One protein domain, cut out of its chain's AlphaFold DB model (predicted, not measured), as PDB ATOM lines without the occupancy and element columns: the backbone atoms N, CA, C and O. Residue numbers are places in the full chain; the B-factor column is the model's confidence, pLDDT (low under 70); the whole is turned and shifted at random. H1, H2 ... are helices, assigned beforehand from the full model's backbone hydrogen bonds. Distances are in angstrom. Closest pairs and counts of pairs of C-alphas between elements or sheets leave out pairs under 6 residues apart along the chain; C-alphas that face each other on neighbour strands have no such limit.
ATOM      1  N   ARG A  20     167.676 241.824 165.774       67.93
ATOM      2  CA  ARG A  20     168.068 243.120 166.350       67.93
ATOM      3  C   ARG A  20     168.989 243.846 165.371       67.93
ATOM      4  O   ARG A  20     169.861 243.223 164.769       67.93
ATOM      5  N   ASN A  21     168.805 245.161 165.256       76.99
ATOM      6  CA  ASN A  21     169.630 246.018 164.408       76.99
ATOM      7  C   ASN A  21     171.123 245.737 164.659       76.99
ATOM      8  O   ASN A  21     171.564 245.703 165.812       76.99
ATOM      9  N   ILE A  22     171.895 245.572 163.584       83.20
ATOM     10  CA  ILE A  22     173.331 245.290 163.647       83.20
ATOM     11  C   ILE A  22     174.106 246.278 164.527       83.20
ATOM     12  O   ILE A  22     174.966 245.846 165.284       83.20
ATOM     13  N   LYS A  23     173.731 247.565 164.583       84.28
ATOM     14  CA  LYS A  23     174.363 248.550 165.484       84.28
ATOM     15  C   LYS A  23     174.226 248.182 166.964       84.28
ATOM     16  O   LYS A  23     175.119 248.457 167.766       84.28
ATOM     17  N   THR A  24     173.112 247.560 167.350       87.05
ATOM     18  CA  THR A  24     172.918 247.041 168.711       87.05
ATOM     19  C   THR A  24     173.791 245.813 168.958       87.05
ATOM     20  O   THR A  24     174.352 245.698 170.044       87.05
ATOM     21  N   LEU A  25     173.941 244.933 167.961       85.89
ATOM     22  CA  LEU A  25     174.803 243.750 168.051       85.89
ATOM     23  C   LEU A  25     176.286 244.129 168.133       85.89
ATOM     24  O   LEU A  25     176.976 243.617 169.003       85.89
ATOM     25  N   VAL A  26     176.751 245.076 167.312       88.94
ATOM     26  CA  VAL A  26     178.118 245.624 167.370       88.94
ATOM     27  C   VAL A  26     178.395 246.196 168.757       88.94
ATOM     28  O   VAL A  26     179.369 245.815 169.398       88.94
ATOM     29  N   LYS A  27     177.489 247.029 169.289       87.53
ATOM     30  CA  LYS A  27     177.626 247.568 170.649       87.53
ATOM     31  C   LYS A  27     177.698 246.459 171.707       87.53
ATOM     32  O   LYS A  27     178.479 246.589 172.641       87.53
ATOM     33  N   LEU A  28     176.890 245.404 171.581       88.52
ATOM     34  CA  LEU A  28     176.918 244.263 172.501       88.52
ATOM     35  C   LEU A  28     178.261 243.523 172.429       88.52
ATOM     36  O   LEU A  28     178.854 243.260 173.471       88.52
ATOM     37  N   CYS A  29     178.766 243.260 171.222       89.19
ATOM     38  CA  CYS A  29     180.048 242.584 171.012       89.19
ATOM     39  C   CYS A  29     181.208 243.374 171.624       89.19
ATOM     40  O   CYS A  29     182.038 242.788 172.306       89.19
ATOM     41  N   SER A  30     181.220 244.707 171.501       83.42
ATOM     42  CA  SER A  30     182.246 245.544 172.143       83.42
ATOM     43  C   SER A  30     182.304 245.401 173.670       83.42
ATOM     44  O   SER A  30     183.363 245.633 174.247       83.42
ATOM     45  N   PHE A  31     181.192 245.058 174.332       86.92
ATOM     46  CA  PHE A  31     181.178 244.771 175.773       86.92
ATOM     47  C   PHE A  31     181.481 243.303 176.081       86.92
ATOM     48  O   PHE A  31     182.128 243.027 177.086       86.92
ATOM     49  N   ALA A  32     181.021 242.379 175.236       90.52
ATOM     50  CA  ALA A  32     181.189 240.940 175.429       90.52
ATOM     51  C   ALA A  32     182.618 240.450 175.148       90.52
ATOM     52  O   ALA A  32     183.054 239.492 175.769       90.52
ATOM     53  N   GLN A  33     183.362 241.126 174.268       90.09
ATOM     54  CA  GLN A  33     184.690 240.707 173.801       90.09
ATOM     55  C   GLN A  33     185.738 240.538 174.918       90.09
ATOM     56  O   GLN A  33     186.651 239.734 174.777       90.09
ATOM     57  N   LEU A  34     185.596 241.245 176.044       84.19
ATOM     58  CA  LEU A  34     186.456 241.072 177.227       84.19
ATOM     59  C   LEU A  34     186.204 239.762 177.993       84.19
ATOM     60  O   LEU A  34     186.978 239.429 178.885       84.19
ATOM     61  N   TYR A  35     185.120 239.059 177.675       89.64
ATOM     62  CA  TYR A  35     184.678 237.836 178.344       89.64
ATOM     63  C   TYR A  35     184.731 236.609 177.422       89.64
ATOM     64  O   TYR A  35     184.232 235.553 177.800       89.64
ATOM     65  N   PHE A  36     185.283 236.744 176.214       91.62
ATOM     66  CA  PHE A  36     185.569 235.599 175.350       91.62
ATOM     67  C   PHE A  36     186.881 234.944 175.774       91.62
ATOM     68  O   PHE A  36     187.826 235.645 176.143       91.62
ATOM     69  N   ASP A  37     186.922 233.614 175.727       91.63
ATOM     70  CA  ASP A  37     188.080 232.846 176.164       91.63
ATOM     71  C   ASP A  37     189.217 232.970 175.132       91.63
ATOM     72  O   ASP A  37     188.998 232.694 173.949       91.63
ATOM     73  N   PRO A  38     190.437 233.387 175.523       91.24
ATOM     74  CA  PRO A  38     191.599 233.359 174.637       91.24
ATOM     75  C   PRO A  38     191.884 231.980 174.026       91.24
ATOM     76  O   PRO A  38     192.467 231.913 172.945       91.24
ATOM     77  N   GLU A  39     191.475 230.880 174.670       93.09
ATOM     78  CA  GLU A  39     191.640 229.533 174.111       93.09
ATOM     79  C   GLU A  39     190.800 229.283 172.851       93.09
ATOM     80  O   GLU A  39     191.163 228.411 172.060       93.09
ATOM     81  N   ASP A  40     189.758 230.087 172.611       93.32
ATOM     82  CA  ASP A  40     188.909 229.997 171.419       93.32
ATOM     83  C   ASP A  40     189.550 230.637 170.173       93.32
ATOM     84  O   ASP A  40     189.023 230.479 169.069       93.32
ATOM     85  N   ILE A  41     190.682 231.350 170.304       94.05
ATOM     86  CA  ILE A  41     191.341 232.046 169.181       94.05
ATOM     87  C   ILE A  41     191.549 231.126 167.965       94.05
ATOM     88  O   ILE A  41     191.136 231.531 166.877       94.05
ATOM     89  N   PRO A  42     192.118 229.907 168.079       93.77
ATOM     90  CA  PRO A  42     192.321 229.039 166.919       93.77
ATOM     91  C   PRO A  42     191.009 228.705 166.203       93.77
ATOM     92  O   PRO A  42     190.933 228.830 164.986       93.77
ATOM     93  N   SER A  43     189.952 228.380 166.953       94.00
ATOM     94  CA  SER A  43     188.628 228.083 166.391       94.00
ATOM     95  C   SER A  43     187.987 229.307 165.736       94.00
ATOM     96  O   SER A  43     187.349 229.193 164.692       94.00
ATOM     97  N   MET A  44     188.184 230.500 166.308       94.63
ATOM     98  CA  MET A  44     187.738 231.749 165.690       94.63
ATOM     99  C   MET A  44     188.483 232.035 164.383       94.63
ATOM    100  O   MET A  44     187.854 232.440 163.408       94.63
ATOM    101  N   LEU A  45     189.802 231.827 164.340       95.61
ATOM    102  CA  LEU A  45     190.595 232.017 163.123       95.61
ATOM    103  C   LEU A  45     190.212 230.998 162.039       95.61
ATOM    104  O   LEU A  45     190.075 231.389 160.882       95.61
ATOM    105  N   GLU A  46     189.976 229.737 162.411       94.70
ATOM    106  CA  GLU A  46     189.497 228.678 161.510       94.70
ATOM    107  C   GLU A  46     188.116 228.976 160.907       94.70
ATOM    108  O   GLU A  46     187.891 228.660 159.743       94.70
ATOM    109  N   GLU A  47     187.206 229.623 161.643       92.51
ATOM    110  CA  GLU A  47     185.892 230.025 161.112       92.51
ATOM    111  C   GLU A  47     185.964 231.319 160.280       92.51
ATOM    112  O   GLU A  47     185.227 231.480 159.308       92.51
ATOM    113  N   ILE A  48     186.818 232.277 160.657       94.96
ATOM    114  CA  ILE A  48     186.809 233.628 160.077       94.96
ATOM    115  C   ILE A  48     187.735 233.743 158.858       94.96
ATOM    116  O   ILE A  48     187.293 234.229 157.818       94.96
ATOM    117  N   LEU A  49     188.999 233.315 158.961       96.47
ATOM    118  CA  LEU A  49     190.022 233.563 157.933       96.47
ATOM    119  C   LEU A  49     189.723 232.950 156.557       96.47
ATOM    120  O   LEU A  49     190.040 233.615 155.570       96.47
ATOM    121  N   PRO A  50     189.087 231.765 156.435       94.89
ATOM    122  CA  PRO A  50     188.745 231.221 155.122       94.89
ATOM    123  C   PRO A  50     187.838 232.128 154.286       94.89
ATOM    124  O   PRO A  50     187.859 232.028 153.069       94.89
ATOM    125  N   HIS A  51     187.076 233.038 154.904       94.10
ATOM    126  CA  HIS A  51     186.206 233.975 154.185       94.10
ATOM    127  C   HIS A  51     186.955 235.193 153.608       94.10
ATOM    128  O   HIS A  51     186.328 236.072 153.015       94.10
ATOM    129  N   PHE A  52     188.275 235.296 153.804       96.19
ATOM    130  CA  PHE A  52     189.063 236.419 153.302       96.19
ATOM    131  C   PHE A  52     189.322 236.252 151.802       96.19
ATOM    132  O   PHE A  52     189.934 235.277 151.369       96.19
ATOM    133  N   THR A  53     188.904 237.242 151.017       93.80
ATOM    134  CA  THR A  53     189.100 237.293 149.564       93.80
ATOM    135  C   THR A  53     189.230 238.734 149.095       93.80
ATOM    136  O   THR A  53     188.550 239.626 149.613       93.80
ATOM    137  N   MET A  54     190.096 238.957 148.104       92.69
ATOM    138  CA  MET A  54     190.181 240.224 147.367       92.69
ATOM    139  C   MET A  54     189.531 240.154 145.980       92.69
ATOM    140  O   MET A  54     189.490 241.175 145.294       92.69
ATOM    141  N   SER A  55     188.991 238.993 145.581       89.05
ATOM    142  CA  SER A  55     188.176 238.869 144.364       89.05
ATOM    143  C   SER A  55     186.894 239.700 144.509       89.05
ATOM    144  O   SER A  55     186.697 240.660 143.767       89.05
ATOM    145  N   ALA A  56     186.095 239.437 145.545       85.56
ATOM    146  CA  ALA A  56     185.090 240.343 146.083       85.56
ATOM    147  C   ALA A  56     185.637 240.987 147.363       85.56
ATOM    148  O   ALA A  56     185.491 240.452 148.461       85.56
ATOM    149  N   THR A  57     186.264 242.156 147.223       88.64
ATOM    150  CA  THR A  57     186.983 242.843 148.315       88.64
ATOM    151  C   THR A  57     186.168 243.026 149.597       88.64
ATOM    152  O   THR A  57     186.749 243.053 150.680       88.64
ATOM    153  N   GLU A  58     184.836 243.084 149.509       90.77
ATOM    154  CA  GLU A  58     183.918 243.036 150.651       90.77
ATOM    155  C   GLU A  58     184.284 241.934 151.666       90.77
ATOM    156  O   GLU A  58     184.268 242.191 152.871       90.77
ATOM    157  N   GLY A  59     184.669 240.738 151.204       92.01
ATOM    158  CA  GLY A  59     185.062 239.618 152.062       92.01
ATOM    159  C   GLY A  59     186.232 239.961 152.988       92.01
ATOM    160  O   GLY A  59     186.163 239.713 154.194       92.01
ATOM    161  N   ALA A  60     187.269 240.623 152.467       95.36
ATOM    162  CA  ALA A  60     188.407 241.080 153.262       95.36
ATOM    163  C   ALA A  60     188.004 242.101 154.343       95.36
ATOM    164  O   ALA A  60     188.402 241.966 155.504       95.36
ATOM    165  N   PHE A  61     187.162 243.085 154.002       95.72
ATOM    166  CA  PHE A  61     186.658 244.063 154.977       95.72
ATOM    167  C   PHE A  61     185.806 243.407 156.066       95.72
ATOM    168  O   PHE A  61     185.925 243.755 157.242       95.72
ATOM    169  N   VAL A  62     184.966 242.438 155.693       94.87
ATOM    170  CA  VAL A  62     184.153 241.675 156.642       94.87
ATOM    171  C   VAL A  62     185.041 240.870 157.586       94.87
ATOM    172  O   VAL A  62     184.840 240.943 158.798       94.87
ATOM    173  N   VAL A  63     186.050 240.161 157.076       95.82
ATOM    174  CA  VAL A  63     186.991 239.399 157.909       95.82
ATOM    175  C   VAL A  63     187.747 240.310 158.873       95.82
ATOM    176  O   VAL A  63     187.723 240.062 160.078       95.82
ATOM    177  N   ILE A  64     188.347 241.401 158.391       96.30
ATOM    178  CA  ILE A  64     189.087 242.346 159.245       96.30
ATOM    179  C   ILE A  64     188.160 242.969 160.300       96.30
ATOM    180  O   ILE A  64     188.519 243.059 161.478       96.30
ATOM    181  N   GLY A  65     186.938 243.346 159.916       94.70
ATOM    182  CA  GLY A  65     185.932 243.870 160.838       94.70
ATOM    183  C   GLY A  65     185.501 242.852 161.899       94.70
ATOM    184  O   GLY A  65     185.347 243.209 163.070       94.70
ATOM    185  N   LEU A  66     185.341 241.576 161.528       94.93
ATOM    186  CA  LEU A  66     184.996 240.494 162.455       94.93
ATOM    187  C   LEU A  66     186.142 240.205 163.425       94.93
ATOM    188  O   LEU A  66     185.884 240.111 164.624       94.93
ATOM    189  N   LEU A  67     187.386 240.146 162.942       95.09
ATOM    190  CA  LEU A  67     188.572 240.001 163.790       95.09
ATOM    191  C   LEU A  67     188.670 241.159 164.789       95.09
ATOM    192  O   LEU A  67     188.823 240.931 165.987       95.09
ATOM    193  N   ASN A  68     188.477 242.404 164.341       94.34
ATOM    194  CA  ASN A  68     188.445 243.552 165.245       94.34
ATOM    195  C   ASN A  68     187.314 243.419 166.289       94.34
ATOM    196  O   ASN A  68     187.512 243.680 167.475       94.34
ATOM    197  N   MET A  69     186.116 242.987 165.902       91.44
ATOM    198  CA  MET A  69     184.973 242.956 166.817       91.44
ATOM    199  C   MET A  69     184.955 241.777 167.793       91.44
ATOM    200  O   MET A  69     184.484 241.962 168.919       91.44
ATOM    201  N   LEU A  70     185.414 240.597 167.370       93.22
ATOM    202  CA  LEU A  70     185.204 239.334 168.080       93.22
ATOM    203  C   LEU A  70     186.469 238.747 168.697       93.22
ATOM    204  O   LEU A  70     186.342 238.047 169.692       93.22
ATOM    205  N   LEU A  71     187.662 239.019 168.163       92.92
ATOM    206  CA  LEU A  71     188.870 238.374 168.674       92.92
ATOM    207  C   LEU A  71     189.109 238.775 170.145       92.92
ATOM    208  O   LEU A  71     189.145 239.979 170.435       92.92
ATOM    209  N   PRO A  72     189.267 237.824 171.085       93.23
ATOM    210  CA  PRO A  72     189.624 238.142 172.461       93.23
ATOM    211  C   PRO A  72     191.014 238.781 172.499       93.23
ATOM    212  O   PRO A  72     191.936 238.364 171.805       93.23
ATOM    213  N   THR A  73     191.157 239.829 173.307       92.78
ATOM    214  CA  THR A  73     192.438 240.533 173.506       92.78
ATOM    215  C   THR A  73     193.047 240.268 174.880       92.78
ATOM    216  O   THR A  73     194.131 240.771 175.165       92.78
ATOM    217  N   ALA A  74     192.366 239.489 175.726       90.53
ATOM    218  CA  ALA A  74     192.884 239.067 177.018       90.53
ATOM    219  C   ALA A  74     194.122 238.162 176.842       90.53
ATOM    220  O   ALA A  74     194.207 237.424 175.858       90.53
ATOM    221  N   PRO A  75     195.091 238.224 177.772       87.99
ATOM    222  CA  PRO A  75     196.305 237.427 177.684       87.99
ATOM    223  C   PRO A  75     195.992 235.926 177.768       87.99
ATOM    224  O   PRO A  75     195.059 235.538 178.478       87.99
ATOM    225  N   PRO A  76     196.775 235.079 177.078       87.19
ATOM    226  CA  PRO A  76     196.546 233.644 177.075       87.19
ATOM    227  C   PRO A  76     196.858 233.008 178.437       87.19
ATOM    228  O   PRO A  76     197.580 233.593 179.250       87.19
ATOM    229  N   PRO A  77     196.368 231.782 178.684       88.57
ATOM    230  CA  PRO A  77     196.780 230.985 179.832       88.57
ATOM    231  C   PRO A  77     198.304 230.728 179.861       88.57
ATOM    232  O   PRO A  77     198.918 230.547 178.805       88.57
ATOM    233  N   PRO A  78     198.928 230.600 181.054       84.32
ATOM    234  CA  PRO A  78     200.379 230.411 181.205       84.32
ATOM    235  C   PRO A  78     200.974 229.219 180.445       84.32
ATOM    236  O   PRO A  78     202.159 229.207 180.127       84.32
ATOM    237  N   ASN A  79     200.171 228.186 180.208       87.60
ATOM    238  CA  ASN A  79     200.543 226.930 179.565       87.60
ATOM    239  C   ASN A  79     200.363 226.940 178.035       87.60
ATOM    240  O   ASN A  79     200.657 225.929 177.398       87.60
ATOM    241  N   ARG A  80     199.887 228.042 177.441       89.11
ATOM    242  CA  ARG A  80     199.528 228.144 176.016       89.11
ATOM    243  C   ARG A  80     200.331 229.226 175.293       89.11
ATOM    244  O   ARG A  80     199.807 230.262 174.890       89.11
ATOM    245  N   SER A  81     201.631 228.993 175.110       84.08
ATOM    246  CA  SER A  81     202.515 229.927 174.388       84.08
ATOM    247  C   SER A  81     202.166 230.078 172.901       84.08
ATOM    248  O   SER A  81     202.518 231.081 172.286       84.08
ATOM    249  N   ASP A  82     201.473 229.092 172.326       86.66
ATOM    250  CA  ASP A  82     200.902 229.134 170.977       86.66
ATOM    251  C   ASP A  82     199.834 230.227 170.818       86.66
ATOM    252  O   ASP A  82     199.590 230.686 169.711       86.66
ATOM    253  N   LEU A  83     199.247 230.705 171.915       91.17
ATOM    254  CA  LEU A  83     198.259 231.786 171.915       91.17
ATOM    255  C   LEU A  83     198.873 233.161 172.223       91.17
ATOM    256  O   LEU A  83     198.154 234.144 172.408       91.17
ATOM    257  N   SER A  84     200.205 233.253 172.301       90.45
ATOM    258  CA  SER A  84     200.892 234.534 172.479       90.45
ATOM    259  C   SER A  84     200.631 235.455 171.279       90.45
ATOM    260  O   SER A  84     200.672 234.980 170.141       90.45
ATOM    261  N   PRO A  85     200.437 236.775 171.480       91.69
ATOM    262  CA  PRO A  85     200.130 237.685 170.383       91.69
ATOM    263  C   PRO A  85     201.099 237.648 169.202       91.69
ATOM    264  O   PRO A  85     200.672 237.717 168.052       91.69
ATOM    265  N   GLN A  86     202.397 237.465 169.455       92.57
ATOM    266  CA  GLN A  86     203.404 237.372 168.391       92.57
ATOM    267  C   GLN A  86     203.260 236.120 167.511       92.57
ATOM    268  O   GLN A  86     203.911 236.027 166.475       92.57
ATOM    269  N   HIS A  87     202.410 235.156 167.880       92.16
ATOM    270  CA  HIS A  87     202.102 234.029 167.008       92.16
ATOM    271  C   HIS A  87     201.226 234.436 165.820       92.16
ATOM    272  O   HIS A  87     201.471 233.958 164.720       92.16
ATOM    273  N   PHE A  88     200.257 235.334 166.025       92.17
ATOM    274  CA  PHE A  88     199.254 235.708 165.017       92.17
ATOM    275  C   PHE A  88     199.345 237.169 164.546       92.17
ATOM    276  O   PHE A  88     198.766 237.517 163.518       92.17
ATOM    277  N   LEU A  89     200.081 238.037 165.251       95.34
ATOM    278  CA  LEU A  89     200.298 239.425 164.829       95.34
ATOM    279  C   LEU A  89     200.876 239.549 163.408       95.34
ATOM    280  O   LEU A  89     200.315 240.343 162.652       95.34
ATOM    281  N   PRO A  90     201.907 238.774 163.001       97.10
ATOM    282  CA  PRO A  90     202.419 238.817 161.629       97.10
ATOM    283  C   PRO A  90     201.321 238.586 160.587       97.10
ATOM    284  O   PRO A  90     201.236 239.317 159.604       97.10
ATOM    285  N   THR A  91     200.402 237.652 160.852       96.75
ATOM    286  CA  THR A  91     199.235 237.411 159.996       96.75
ATOM    287  C   THR A  91     198.341 238.645 159.905       96.75
ATOM    288  O   THR A  91     197.913 238.995 158.815       96.75
ATOM    289  N   PHE A  92     198.072 239.357 161.002       95.80
ATOM    290  CA  PHE A  92     197.217 240.553 160.960       95.80
ATOM    291  C   PHE A  92     197.852 241.727 160.208       95.80
ATOM    292  O   PHE A  92     197.146 242.433 159.489       95.80
ATOM    293  N   PHE A  93     199.168 241.921 160.333       96.89
ATOM    294  CA  PHE A  93     199.892 242.903 159.517       96.89
ATOM    295  C   PHE A  93     199.845 242.537 158.037       96.89
ATOM    296  O   PHE A  93     199.558 243.396 157.201       96.89
ATOM    297  N   HIS A  94     200.025 241.255 157.729       96.85
ATOM    298  CA  HIS A  94     199.900 240.741 156.380       96.85
ATOM    299  C   HIS A  94     198.486 240.968 155.801       96.85
ATOM    300  O   HIS A  94     198.357 241.560 154.728       96.85
ATOM    301  N   LEU A  95     197.413 240.653 156.541       96.72
ATOM    302  CA  LEU A  95     196.030 240.946 156.122       96.72
ATOM    303  C   LEU A  95     195.798 242.444 155.870       96.72
ATOM    304  O   LEU A  95     195.120 242.816 154.915       96.72
ATOM    305  N   GLY A  96     196.377 243.312 156.704       94.77
ATOM    306  CA  GLY A  96     196.343 244.758 156.489       94.77
ATOM    307  C   GLY A  96     197.045 245.183 155.202       94.77
ATOM    308  O   GLY A  96     196.537 246.027 154.466       94.77
ATOM    309  N   SER A  97     198.187 244.565 154.897       94.46
ATOM    310  CA  SER A  97     198.943 244.843 153.676       94.46
ATOM    311  C   SER A  97     198.239 244.360 152.402       94.46
ATOM    312  O   SER A  97     198.402 244.987 151.356       94.46
ATOM    313  N   LEU A  98     197.398 243.321 152.491       95.59
ATOM    314  CA  LEU A  98     196.548 242.877 151.381       95.59
ATOM    315  C   LEU A  98     195.499 243.928 150.992       95.59
ATOM    316  O   LEU A  98     195.181 244.049 149.811       95.59
ATOM    317  N   VAL A  99     195.003 244.720 151.951       94.60
ATOM    318  CA  VAL A  99     194.007 245.787 151.736       94.60
ATOM    319  C   VAL A  99     194.641 247.171 151.910       94.60
ATOM    320  O   VAL A  99     194.169 248.026 152.669       94.60
ATOM    321  N   ASN A 100     195.755 247.406 151.218       90.57
ATOM    322  CA  ASN A 100     196.467 248.675 151.319       90.57
ATOM    323  C   ASN A 100     195.605 249.860 150.828       90.57
ATOM    324  O   ASN A 100     194.637 249.705 150.084       90.57
ATOM    325  N   ARG A 101     195.973 251.077 151.243       90.66
ATOM    326  CA  ARG A 101     195.266 252.338 150.945       90.66
ATOM    327  C   ARG A 101     193.822 252.423 151.464       90.66
ATOM    328  O   ARG A 101     193.099 253.327 151.042       90.66
ATOM    329  N   SER A 102     193.420 251.573 152.412       93.96
ATOM    330  CA  SER A 102     192.123 251.663 153.094       93.96
ATOM    331  C   SER A 102     192.232 252.369 154.444       93.96
ATOM    332  O   SER A 102     192.981 251.948 155.328       93.96
ATOM    333  N   ARG A 103     191.412 253.407 154.643       93.88
ATOM    334  CA  ARG A 103     191.261 254.044 155.956       93.88
ATOM    335  C   ARG A 103     190.555 253.105 156.927       93.88
ATOM    336  O   ARG A 103     190.915 253.050 158.101       93.88
ATOM    337  N   THR A 104     189.531 252.401 156.450       93.73
ATOM    338  CA  THR A 104     188.684 251.522 157.271       93.73
ATOM    339  C   THR A 104     189.509 250.407 157.911       93.73
ATOM    340  O   THR A 104     189.383 250.154 159.110       93.73
ATOM    341  N   VAL A 105     190.411 249.798 157.137       95.13
ATOM    342  CA  VAL A 105     191.312 248.743 157.614       95.13
ATOM    343  C   VAL A 105     192.331 249.281 158.612       95.13
ATOM    344  O   VAL A 105     192.459 248.704 159.691       95.13
ATOM    345  N   ASP A 106     192.981 250.415 158.331       95.63
ATOM    346  CA  ASP A 106     193.927 251.032 159.271       95.63
ATOM    347  C   ASP A 106     193.249 251.357 160.620       95.63
ATOM    348  O   ASP A 106     193.807 251.083 161.685       95.63
ATOM    349  N   VAL A 107     192.011 251.872 160.609       95.72
ATOM    350  CA  VAL A 107     191.245 252.113 161.846       95.72
ATOM    351  C   VAL A 107     190.935 250.810 162.586       95.72
ATOM    352  O   VAL A 107     191.122 250.748 163.806       95.72
ATOM    353  N   ALA A 108     190.469 249.775 161.882       95.12
ATOM    354  CA  ALA A 108     190.120 248.492 162.488       95.12
ATOM    355  C   ALA A 108     191.342 247.800 163.113       95.12
ATOM    356  O   ALA A 108     191.272 247.329 164.251       95.12
ATOM    357  N   LEU A 109     192.477 247.798 162.408       95.66
ATOM    358  CA  LEU A 109     193.729 247.238 162.904       95.66
ATOM    359  C   LEU A 109     194.228 248.005 164.128       95.66
ATOM    360  O   LEU A 109     194.513 247.386 165.150       95.66
ATOM    361  N   ILE A 110     194.261 249.339 164.103       97.02
ATOM    362  CA  ILE A 110     194.721 250.113 165.267       97.02
ATOM    363  C   ILE A 110     193.784 249.935 166.470       97.02
ATOM    364  O   ILE A 110     194.260 249.880 167.609       97.02
ATOM    365  N   ASP A 111     192.467 249.796 166.284       96.17
ATOM    366  CA  ASP A 111     191.554 249.479 167.396       96.17
ATOM    367  C   ASP A 111     191.856 248.103 168.014       96.17
ATOM    368  O   ASP A 111     191.880 247.977 169.245       96.17
ATOM    369  N   LEU A 112     192.133 247.084 167.195       95.27
ATOM    370  CA  LEU A 112     192.539 245.757 167.663       95.27
ATOM    371  C   LEU A 112     193.889 245.797 168.392       95.27
ATOM    372  O   LEU A 112     193.962 245.426 169.566       95.27
ATOM    373  N   LEU A 113     194.927 246.324 167.743       96.78
ATOM    374  CA  LEU A 113     196.292 246.391 168.273       96.78
ATOM    375  C   LEU A 113     196.355 247.218 169.567       96.78
ATOM    376  O   LEU A 113     196.995 246.827 170.541       96.78
ATOM    377  N   SER A 114     195.632 248.337 169.638       97.14
ATOM    378  CA  SER A 114     195.596 249.164 170.851       97.14
ATOM    379  C   SER A 114     194.858 248.504 172.025       97.14
ATOM    380  O   SER A 114     195.178 248.797 173.178       97.14
ATOM    381  N   ARG A 115     193.872 247.624 171.782       95.56
ATOM    382  CA  ARG A 115     193.248 246.815 172.851       95.56
ATOM    383  C   ARG A 115     194.168 245.704 173.319       95.56
ATOM    384  O   ARG A 115     194.309 245.532 174.524       95.56
ATOM    385  N   LEU A 116     194.821 245.024 172.383       95.03
ATOM    386  CA  LEU A 116     195.813 243.996 172.674       95.03
ATOM    387  C   LEU A 116     196.930 244.549 173.580       95.03
ATOM    388  O   LEU A 116     197.258 243.933 174.593       95.03
ATOM    389  N   ALA A 117     197.430 245.756 173.282       96.29
ATOM    390  CA  ALA A 117     198.405 246.465 174.114       96.29
ATOM    391  C   ALA A 117     197.888 246.722 175.543       96.29
ATOM    392  O   ALA A 117     198.576 246.429 176.519       96.29
ATOM    393  N   ARG A 118     196.654 247.234 175.672       95.66
ATOM    394  CA  ARG A 118     196.008 247.516 176.967       95.66
ATOM    395  C   ARG A 118     195.845 246.253 177.812       95.66
ATOM    396  O   ARG A 118     196.125 246.281 179.005       95.66
ATOM    397  N   ASP A 119     195.344 245.183 177.205       93.69
ATOM    398  CA  ASP A 119     194.944 243.971 177.921       93.69
ATOM    399  C   ASP A 119     196.147 243.073 178.247       93.69
ATOM    400  O   ASP A 119     196.135 242.382 179.263       93.69
ATOM    401  N   SER A 120     197.220 243.141 177.450       93.45
ATOM    402  CA  SER A 120     198.468 242.401 177.701       93.45
ATOM    403  C   SER A 120     199.403 243.094 178.696       93.45
ATOM    404  O   SER A 120     200.278 242.438 179.259       93.45
ATOM    405  N   LEU A 121     199.231 244.398 178.947       94.73
ATOM    406  CA  LEU A 121     200.091 245.178 179.846       94.73
ATOM    407  C   LEU A 121     200.280 244.529 181.241       94.73
ATOM    408  O   LEU A 121     201.433 244.422 181.675       94.73
ATOM    409  N   PRO A 122     199.224 244.045 181.932       92.68
ATOM    410  CA  PRO A 122     199.353 243.375 183.233       92.68
ATOM    411  C   PRO A 122     200.004 241.981 183.168       92.68
ATOM    412  O   PRO A 122     200.441 241.455 184.192       92.68
ATOM    413  N   SER A 123     200.049 241.345 181.991       90.89
ATOM    414  CA  SER A 123     200.439 239.939 181.857       90.89
ATOM    415  C   SER A 123     201.949 239.744 181.895       90.89
ATOM    416  O   SER A 123     202.661 240.188 181.000       90.89
ATOM    417  N   LYS A 124     202.442 238.983 182.876       87.95
ATOM    418  CA  LYS A 124     203.869 238.635 182.999       87.95
ATOM    419  C   LYS A 124     204.377 237.670 181.921       87.95
ATOM    420  O   LYS A 124     205.581 237.553 181.753       87.95
ATOM    421  N   GLN A 125     203.481 236.954 181.244       85.89
ATOM    422  CA  GLN A 125     203.837 235.895 180.288       85.89
ATOM    423  C   GLN A 125     204.063 236.424 178.872       85.89
ATOM    424  O   GLN A 125     204.726 235.774 178.075       85.89
ATOM    425  N   VAL A 126     203.477 237.579 178.550       90.30
ATOM    426  CA  VAL A 126     203.662 238.231 177.252       90.30
ATOM    427  C   VAL A 126     204.895 239.115 177.348       90.30
ATOM    428  O   VAL A 126     204.947 239.968 178.235       90.30
ATOM    429  N   ASP A 127     205.866 238.927 176.460       89.88
ATOM    430  CA  ASP A 127     207.075 239.752 176.417       89.88
ATOM    431  C   ASP A 127     206.737 241.238 176.217       89.88
ATOM    432  O   ASP A 127     205.776 241.593 175.530       89.88
ATOM    433  N   PHE A 128     207.524 242.116 176.843       93.96
ATOM    434  CA  PHE A 128     207.310 243.562 176.802       93.96
ATOM    435  C   PHE A 128     208.652 244.289 176.677       93.96
ATOM    436  O   PHE A 128     209.466 244.260 177.598       93.96
ATOM    437  N   SER A 129     208.875 244.929 175.533       94.28
ATOM    438  CA  SER A 129     210.105 245.643 175.171       94.28
ATOM    439  C   SER A 129     209.925 247.169 175.246       94.28
ATOM    440  O   SER A 129     208.901 247.673 175.718       94.28
ATOM    441  N   GLU A 130     210.899 247.930 174.738       95.50
ATOM    442  CA  GLU A 130     210.785 249.370 174.470       95.50
ATOM    443  C   GLU A 130     209.710 249.721 173.419       95.50
ATOM    444  O   GLU A 130     209.346 250.895 173.267       95.50
ATOM    445  N   PHE A 131     209.182 248.701 172.730       96.92
ATOM    446  CA  PHE A 131     208.067 248.760 171.787       96.92
ATOM    447  C   PHE A 131     206.766 248.142 172.338       96.92
ATOM    448  O   PHE A 131     205.824 247.849 171.598       96.92
ATOM    449  N   GLY A 132     206.685 247.939 173.655       95.63
ATOM    450  CA  GLY A 132     205.560 247.258 174.283       95.63
ATOM    451  C   GLY A 132     205.537 245.778 173.929       95.63
ATOM    452  O   GLY A 132     206.576 245.121 173.902       95.63
ATOM    453  N   ILE A 133     204.352 245.251 173.628       95.43
ATOM    454  CA  ILE A 133     204.204 243.869 173.148       95.43
ATOM    455  C   ILE A 133     204.574 243.700 171.666       95.43
ATOM    456  O   ILE A 133     204.478 242.589 171.148       95.43
ATOM    457  N   PHE A 134     204.929 244.784 170.969       97.11
ATOM    458  CA  PHE A 134     205.220 244.805 169.535       97.11
ATOM    459  C   PHE A 134     206.727 244.790 169.264       97.11
ATOM    460  O   PHE A 134     207.541 245.021 170.157       97.11
ATOM    461  N   THR A 135     207.094 244.541 168.009       95.97
ATOM    462  CA  THR A 135     208.469 244.697 167.510       95.97
ATOM    463  C   THR A 135     208.718 246.120 166.997       95.97
ATOM    464  O   THR A 135     207.787 246.920 166.832       95.97
ATOM    465  N   ALA A 136     209.983 246.446 166.714       95.91
ATOM    466  CA  ALA A 136     210.371 247.732 166.131       95.91
ATOM    467  C   ALA A 136     209.710 247.978 164.758       95.91
ATOM    468  O   ALA A 136     209.168 249.056 164.506       95.91
ATOM    469  N   GLU A 137     209.696 246.967 163.884       95.75
ATOM    470  CA  GLU A 137     209.084 247.038 162.548       95.75
ATOM    471  C   GLU A 137     207.562 247.222 162.630       95.75
ATOM    472  O   GLU A 137     207.015 248.130 162.002       95.75
ATOM    473  N   GLN A 138     206.886 246.425 163.470       97.28
ATOM    474  CA  GLN A 138     205.448 246.548 163.727       97.28
ATOM    475  C   GLN A 138     205.101 247.955 164.231       97.28
ATOM    476  O   GLN A 138     204.189 248.599 163.716       97.28
ATOM    477  N   SER A 139     205.856 248.474 165.203       97.51
ATOM    478  CA  SER A 139     205.626 249.812 165.770       97.51
ATOM    479  C   SER A 139     205.853 250.930 164.756       97.51
ATOM    480  O   SER A 139     205.125 251.927 164.759       97.51
ATOM    481  N   THR A 140     206.827 250.758 163.862       95.83
ATOM    482  CA  THR A 140     207.088 251.705 162.773       95.83
ATOM    483  C   THR A 140     205.907 251.741 161.804       95.83
ATOM    484  O   THR A 140     205.387 252.822 161.539       95.83
ATOM    485  N   LEU A 141     205.398 250.581 161.367       94.87
ATOM    486  CA  LEU A 141     204.219 250.516 160.493       94.87
ATOM    487  C   LEU A 141     202.964 251.094 161.148       94.87
ATOM    488  O   LEU A 141     202.227 251.838 160.501       94.87
ATOM    489  N   ILE A 142     202.735 250.801 162.433       97.31
ATOM    490  CA  ILE A 142     201.623 251.393 163.189       97.31
ATOM    491  C   ILE A 142     201.750 252.921 163.192       97.31
ATOM    492  O   ILE A 142     200.775 253.620 162.926       97.31
ATOM    493  N   THR A 143     202.950 253.456 163.429       96.89
ATOM    494  CA  THR A 143     203.197 254.908 163.446       96.89
ATOM    495  C   THR A 143     203.008 255.540 162.061       96.89
ATOM    496  O   THR A 143     202.439 256.627 161.949       96.89
ATOM    497  N   THR A 144     203.388 254.846 160.985       94.07
ATOM    498  CA  THR A 144     203.105 255.281 159.609       94.07
ATOM    499  C   THR A 144     201.602 255.305 159.320       94.07
ATOM    500  O   THR A 144     201.102 256.295 158.784       94.07
ATOM    501  N   ALA A 145     200.855 254.268 159.715       95.14
ATOM    502  CA  ALA A 145     199.396 254.238 159.581       95.14
ATOM    503  C   ALA A 145     198.735 255.369 160.387       95.14
ATOM    504  O   ALA A 145     197.846 256.060 159.889       95.14
ATOM    505  N   ILE A 146     199.229 255.635 161.600       96.30
ATOM    506  CA  ILE A 146     198.815 256.774 162.427       96.30
ATOM    507  C   ILE A 146     198.990 258.088 161.666       96.30
ATOM    508  O   ILE A 146     198.026 258.841 161.562       96.30
ATOM    509  N   LEU A 147     200.169 258.348 161.090       93.73
ATOM    510  CA  LEU A 147     200.430 259.578 160.337       93.73
ATOM    511  C   LEU A 147     199.445 259.750 159.170       93.73
ATOM    512  O   LEU A 147     198.903 260.839 158.980       93.73
ATOM    513  N   ARG A 148     199.140 258.663 158.444       92.14
ATOM    514  CA  ARG A 148     198.120 258.665 157.382       92.14
ATOM    515  C   ARG A 148     196.726 259.005 157.922       92.14
ATOM    516  O   ARG A 148     196.007 259.797 157.321       92.14
ATOM    517  N   LEU A 149     196.336 258.431 159.063       93.59
ATOM    518  CA  LEU A 149     195.025 258.642 159.698       93.59
ATOM    519  C   LEU A 149     194.803 260.051 160.254       93.59
ATOM    520  O   LEU A 149     193.649 260.426 160.482       93.59
ATOM    521  N   LEU A 150     195.865 260.826 160.482       92.20
ATOM    522  CA  LEU A 150     195.733 262.230 160.877       92.20
ATOM    523  C   LEU A 150     195.268 263.128 159.719       92.20
ATOM    524  O   LEU A 150     194.842 264.250 159.988       92.20
ATOM    525  N   GLU A 151     195.301 262.629 158.473       87.32
ATOM    526  CA  GLU A 151     194.840 263.326 157.257       87.32
ATOM    527  C   GLU A 151     195.412 264.754 157.145       87.32
ATOM    528  O   GLU A 151     194.721 265.703 156.766       87.32
ATOM    529  N   ILE A 152     196.684 264.913 157.521       88.12
ATOM    530  CA  ILE A 152     197.408 266.176 157.373       88.12
ATOM    531  C   ILE A 152     197.810 266.375 155.901       88.12
ATOM    532  O   ILE A 152     198.286 265.432 155.266       88.12
ATOM    533  N   PRO A 153     197.633 267.579 155.336       84.93
ATOM    534  CA  PRO A 153     198.013 267.847 153.956       84.93
ATOM    535  C   PRO A 153     199.537 267.925 153.834       84.93
ATOM    536  O   PRO A 153     200.187 268.703 154.538       84.93
ATOM    537  N   VAL A 154     200.102 267.147 152.909       79.16
ATOM    538  CA  VAL A 154     201.526 267.195 152.552       79.16
ATOM    539  C   VAL A 154     201.633 267.456 151.050       79.16
ATOM    540  O   VAL A 154     201.259 266.623 150.225       79.16
ATOM    541  N   GLY A 155     202.124 268.641 150.685       75.39
ATOM    542  CA  GLY A 155     202.190 269.080 149.289       75.39
ATOM    543  C   GLY A 155     200.804 269.331 148.680       75.39
ATOM    544  O   GLY A 155     199.955 269.969 149.298       75.39
ATOM    545  N   GLN A 156     200.594 268.856 147.449       69.59
ATOM    546  CA  GLN A 156     199.312 268.951 146.725       69.59
ATOM    547  C   GLN A 156     198.364 267.776 147.039       69.59
ATOM    548  O   GLN A 156     197.187 267.829 146.683       69.59
ATOM    549  N   SER A 157     198.853 266.719 147.699       67.09
ATOM    550  CA  SER A 157     198.045 265.538 148.007       67.09
ATOM    551  C   SER A 157     197.131 265.789 149.205       67.09
ATOM    552  O   SER A 157     197.564 266.278 150.251       67.09
ATOM    553  N   THR A 158     195.854 265.439 149.050       69.30
ATOM    554  CA  THR A 158     194.823 265.633 150.077       69.30
ATOM    555  C   THR A 158     194.615 264.408 150.964       69.30
ATOM    556  O   THR A 158     194.153 264.569 152.092       69.30
ATOM    557  N   SER A 159     194.938 263.195 150.493       81.47
ATOM    558  CA  SER A 159     194.808 261.967 151.286       81.47
ATOM    559  C   SER A 159     195.695 260.829 150.762       81.47
ATOM    560  O   SER A 159     195.777 260.620 149.551       81.47
ATOM    561  N   PRO A 160     196.324 260.038 151.652       83.00
ATOM    562  CA  PRO A 160     197.023 258.814 151.260       83.00
ATOM    563  C   PRO A 160     196.062 257.659 150.917       83.00
ATOM    564  O   PRO A 160     196.462 256.695 150.259       83.00
ATOM    565  N   TYR A 161     194.795 257.739 151.332       90.28
ATOM    566  CA  TYR A 161     193.801 256.682 151.136       90.28
ATOM    567  C   TYR A 161     193.091 256.791 149.788       90.28
ATOM    568  O   TYR A 161     192.913 257.883 149.249       90.28
ATOM    569  N   SER A 162     192.657 255.650 149.254       88.73
ATOM    570  CA  SER A 162     191.843 255.596 148.041       88.73
ATOM    571  C   SER A 162     190.371 255.430 148.408       88.73
ATOM    572  O   SER A 162     189.963 254.399 148.943       88.73
ATOM    573  N   ALA A 163     189.549 256.425 148.067       87.81
ATOM    574  CA  ALA A 163     188.100 256.337 148.250       87.81
ATOM    575  C   ALA A 163     187.483 255.169 147.454       87.81
ATOM    576  O   ALA A 163     186.466 254.617 147.869       87.81
ATOM    577  N   LEU A 164     188.114 254.771 146.340       86.83
ATOM    578  CA  LEU A 164     187.706 253.615 145.539       86.83
ATOM    579  C   LEU A 164     187.956 252.288 146.258       86.83
ATOM    580  O   LEU A 164     187.229 251.340 146.008       86.83
ATOM    581  N   VAL A 165     188.941 252.203 147.154       91.45
ATOM    582  CA  VAL A 165     189.165 250.987 147.950       91.45
ATOM    583  C   VAL A 165     188.119 250.904 149.061       91.45
ATOM    584  O   VAL A 165     187.410 249.905 149.164       91.45
ATOM    585  N   ASP A 166     187.934 251.974 149.839       91.35
ATOM    586  CA  ASP A 166     186.988 251.974 150.965       91.35
ATOM    587  C   ASP A 166     185.513 251.838 150.531       91.35
ATOM    588  O   ASP A 166     184.721 251.232 151.252       91.35
ATOM    589  N   ILE A 167     185.118 252.325 149.342       89.94
ATOM    590  CA  ILE A 167     183.738 252.138 148.846       89.94
ATOM    591  C   ILE A 167     183.404 250.661 148.586       89.94
ATOM    592  O   ILE A 167     182.231 250.285 148.573       89.94
ATOM    593  N   THR A 168     184.424 249.817 148.412       89.49
ATOM    594  CA  THR A 168     184.250 248.378 148.187       89.49
ATOM    595  C   THR A 168     184.090 247.575 149.475       89.49
ATOM    596  O   THR A 168     183.903 246.365 149.414       89.49
ATOM    597  N   ALA A 169     184.068 248.236 150.641       89.63
ATOM    598  CA  ALA A 169     183.841 247.577 151.924       89.63
ATOM    599  C   ALA A 169     182.524 246.790 151.999       89.63
ATOM    600  O   ALA A 169     182.402 245.912 152.852       89.63
ATOM    601  N   GLY A 170     181.548 247.080 151.127       87.32
ATOM    602  CA  GLY A 170     180.313 246.301 151.016       87.32
ATOM    603  C   GLY A 170     179.599 246.213 152.362       87.32
ATOM    604  O   GLY A 170     179.452 247.219 153.040       87.32
ATOM    605  N   MET A 171     179.185 245.033 152.815       86.55
ATOM    606  CA  MET A 171     178.552 244.875 154.130       86.55
ATOM    607  C   MET A 171     179.530 245.006 155.314       86.55
ATOM    608  O   MET A 171     179.086 245.075 156.465       86.55
ATOM    609  N   GLY A 172     180.839 245.119 155.066       87.53
ATOM    610  CA  GLY A 172     181.870 245.358 156.078       87.53
ATOM    611  C   GLY A 172     181.649 246.637 156.894       87.53
ATOM    612  O   GLY A 172     181.869 246.616 158.104       87.53
ATOM    613  N   PHE A 173     181.090 247.709 156.303       88.98
ATOM    614  CA  PHE A 173     180.801 248.957 157.043       88.98
ATOM    615  C   PHE A 173     179.806 248.748 158.197       88.98
ATOM    616  O   PHE A 173     179.732 249.551 159.129       88.98
ATOM    617  N   LEU A 174     179.001 247.678 158.160       88.39
ATOM    618  CA  LEU A 174     178.056 247.373 159.235       88.39
ATOM    619  C   LEU A 174     178.760 246.967 160.539       88.39
ATOM    620  O   LEU A 174     178.116 246.970 161.592       88.39
ATOM    621  N   LEU A 175     180.047 246.616 160.473       91.07
ATOM    622  CA  LEU A 175     180.882 246.228 161.611       91.07
ATOM    623  C   LEU A 175     181.567 247.422 162.288       91.07
ATOM    624  O   LEU A 175     182.132 247.257 163.372       91.07
ATOM    625  N   ASP A 176     181.469 248.620 161.708       85.35
ATOM    626  CA  ASP A 176     182.100 249.816 162.256       85.35
ATOM    627  C   ASP A 176     181.519 250.212 163.619       85.35
ATOM    628  O   ASP A 176     180.303 250.254 163.858       85.35
ATOM    629  N   ARG A 177     182.419 250.577 164.536       84.46
ATOM    630  CA  ARG A 177     182.052 251.158 165.833       84.46
ATOM    631  C   ARG A 177     181.592 252.611 165.655       84.46
ATOM    632  O   ARG A 177     181.987 253.302 164.723       84.46
ATOM    633  N   ASP A 178     180.761 253.111 166.579       81.12
ATOM    634  CA  ASP A 178     180.314 254.518 166.553       81.12
ATOM    635  C   ASP A 178     181.517 255.454 166.755       81.12
ATOM    636  O   ASP A 178     181.998 255.629 167.880       81.12
ATOM    637  N   SER A 179     181.970 256.081 165.668       82.86
ATOM    638  CA  SER A 179     183.135 256.974 165.629       82.86
ATOM    639  C   SER A 179     183.012 258.195 166.545       82.86
ATOM    640  O   SER A 179     184.016 258.798 166.916       82.86
TER     641      SER A 179
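AT A GLANCE: This is residues 20 to 179 of the 1561 residues of the protein "Proteasome activator subunit 4" of Cladophialophora carrionii (UniProt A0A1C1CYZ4). What is the main shape? H3, H4 and H5 make a core bundle, up and down, each helix running against the one before. H2 runs beside H3, H7 crosses H3, H1 packs on residues 69 to 70 of H3, H6 crosses H5, and residues 153 to 158 stick out. What is printed? The printed part has 160 residues with seven named helices, H1 to H7, and no named strand; it is all helix and compact, with a radius of gyration of the C-alphas of 16.1 A and spans of 51 by 42 by 28 A.

HOW THE PARTS SIT: What does the first helix touch? H1, residues 22 to 35, touches residues 69 to 70 alone of H3, residues 58 to 70; the closest C-alphas, Gln 33 and Leu 70, are 5.9 A apart. What else touches the hub, H3? H2, residues 38 to 51, forms a hairpin with it through residues 48 to 51 alone, closest C-alphas His 51 and Gly 59, 6.1 A. H5, residues 103 to 120, touches it with residues 105 to 112 alone, closest C-alphas Asn 68 and Leu 112, 5.2 A; H7, residues 163 to 175, touches it at a steep tilt of 46 degrees, closest C-alphas Val 62 and Gly 172, 4.4 A. What touches H5 besides? H4, residues 85 to 98, forms a hairpin with it at a shallow tilt of 7 degrees, closest C-alphas Gly 96 and Val 105, 6.5 A. H6, residues 136 to 149, touches residues 103 to 110 alone of H5 at a steep tilt of 47 degrees, closest C-alphas Asp 106 and Ala 145, 6.3 A. How are the backbones formed? Every O i to N i+4 pair is within hydrogen-bond range in H3, H5 and H6, but 7 of 10 in H1, 6 of 10 in H2, 8 of 10 in H4 and 1 of 9 in H7, which has 5 of 10 O i to N i+3 pairs within range.

IN THESE COORDINATES: Where are the anchors? H1 begins at C-alpha 22, (173.331, 245.290, 163.647), and H7 ends at C-alpha 175, (180.882, 246.228, 161.611). Which helix is longest? H5, 25.7 A from first to last C-alpha.

THE WHOLE: Which links are long? H3 to H4, H5 to H6 and H6 to H7; the printed part has no cut. Where is confidence low? Residue 20 and residues 156 to 158 are under 70.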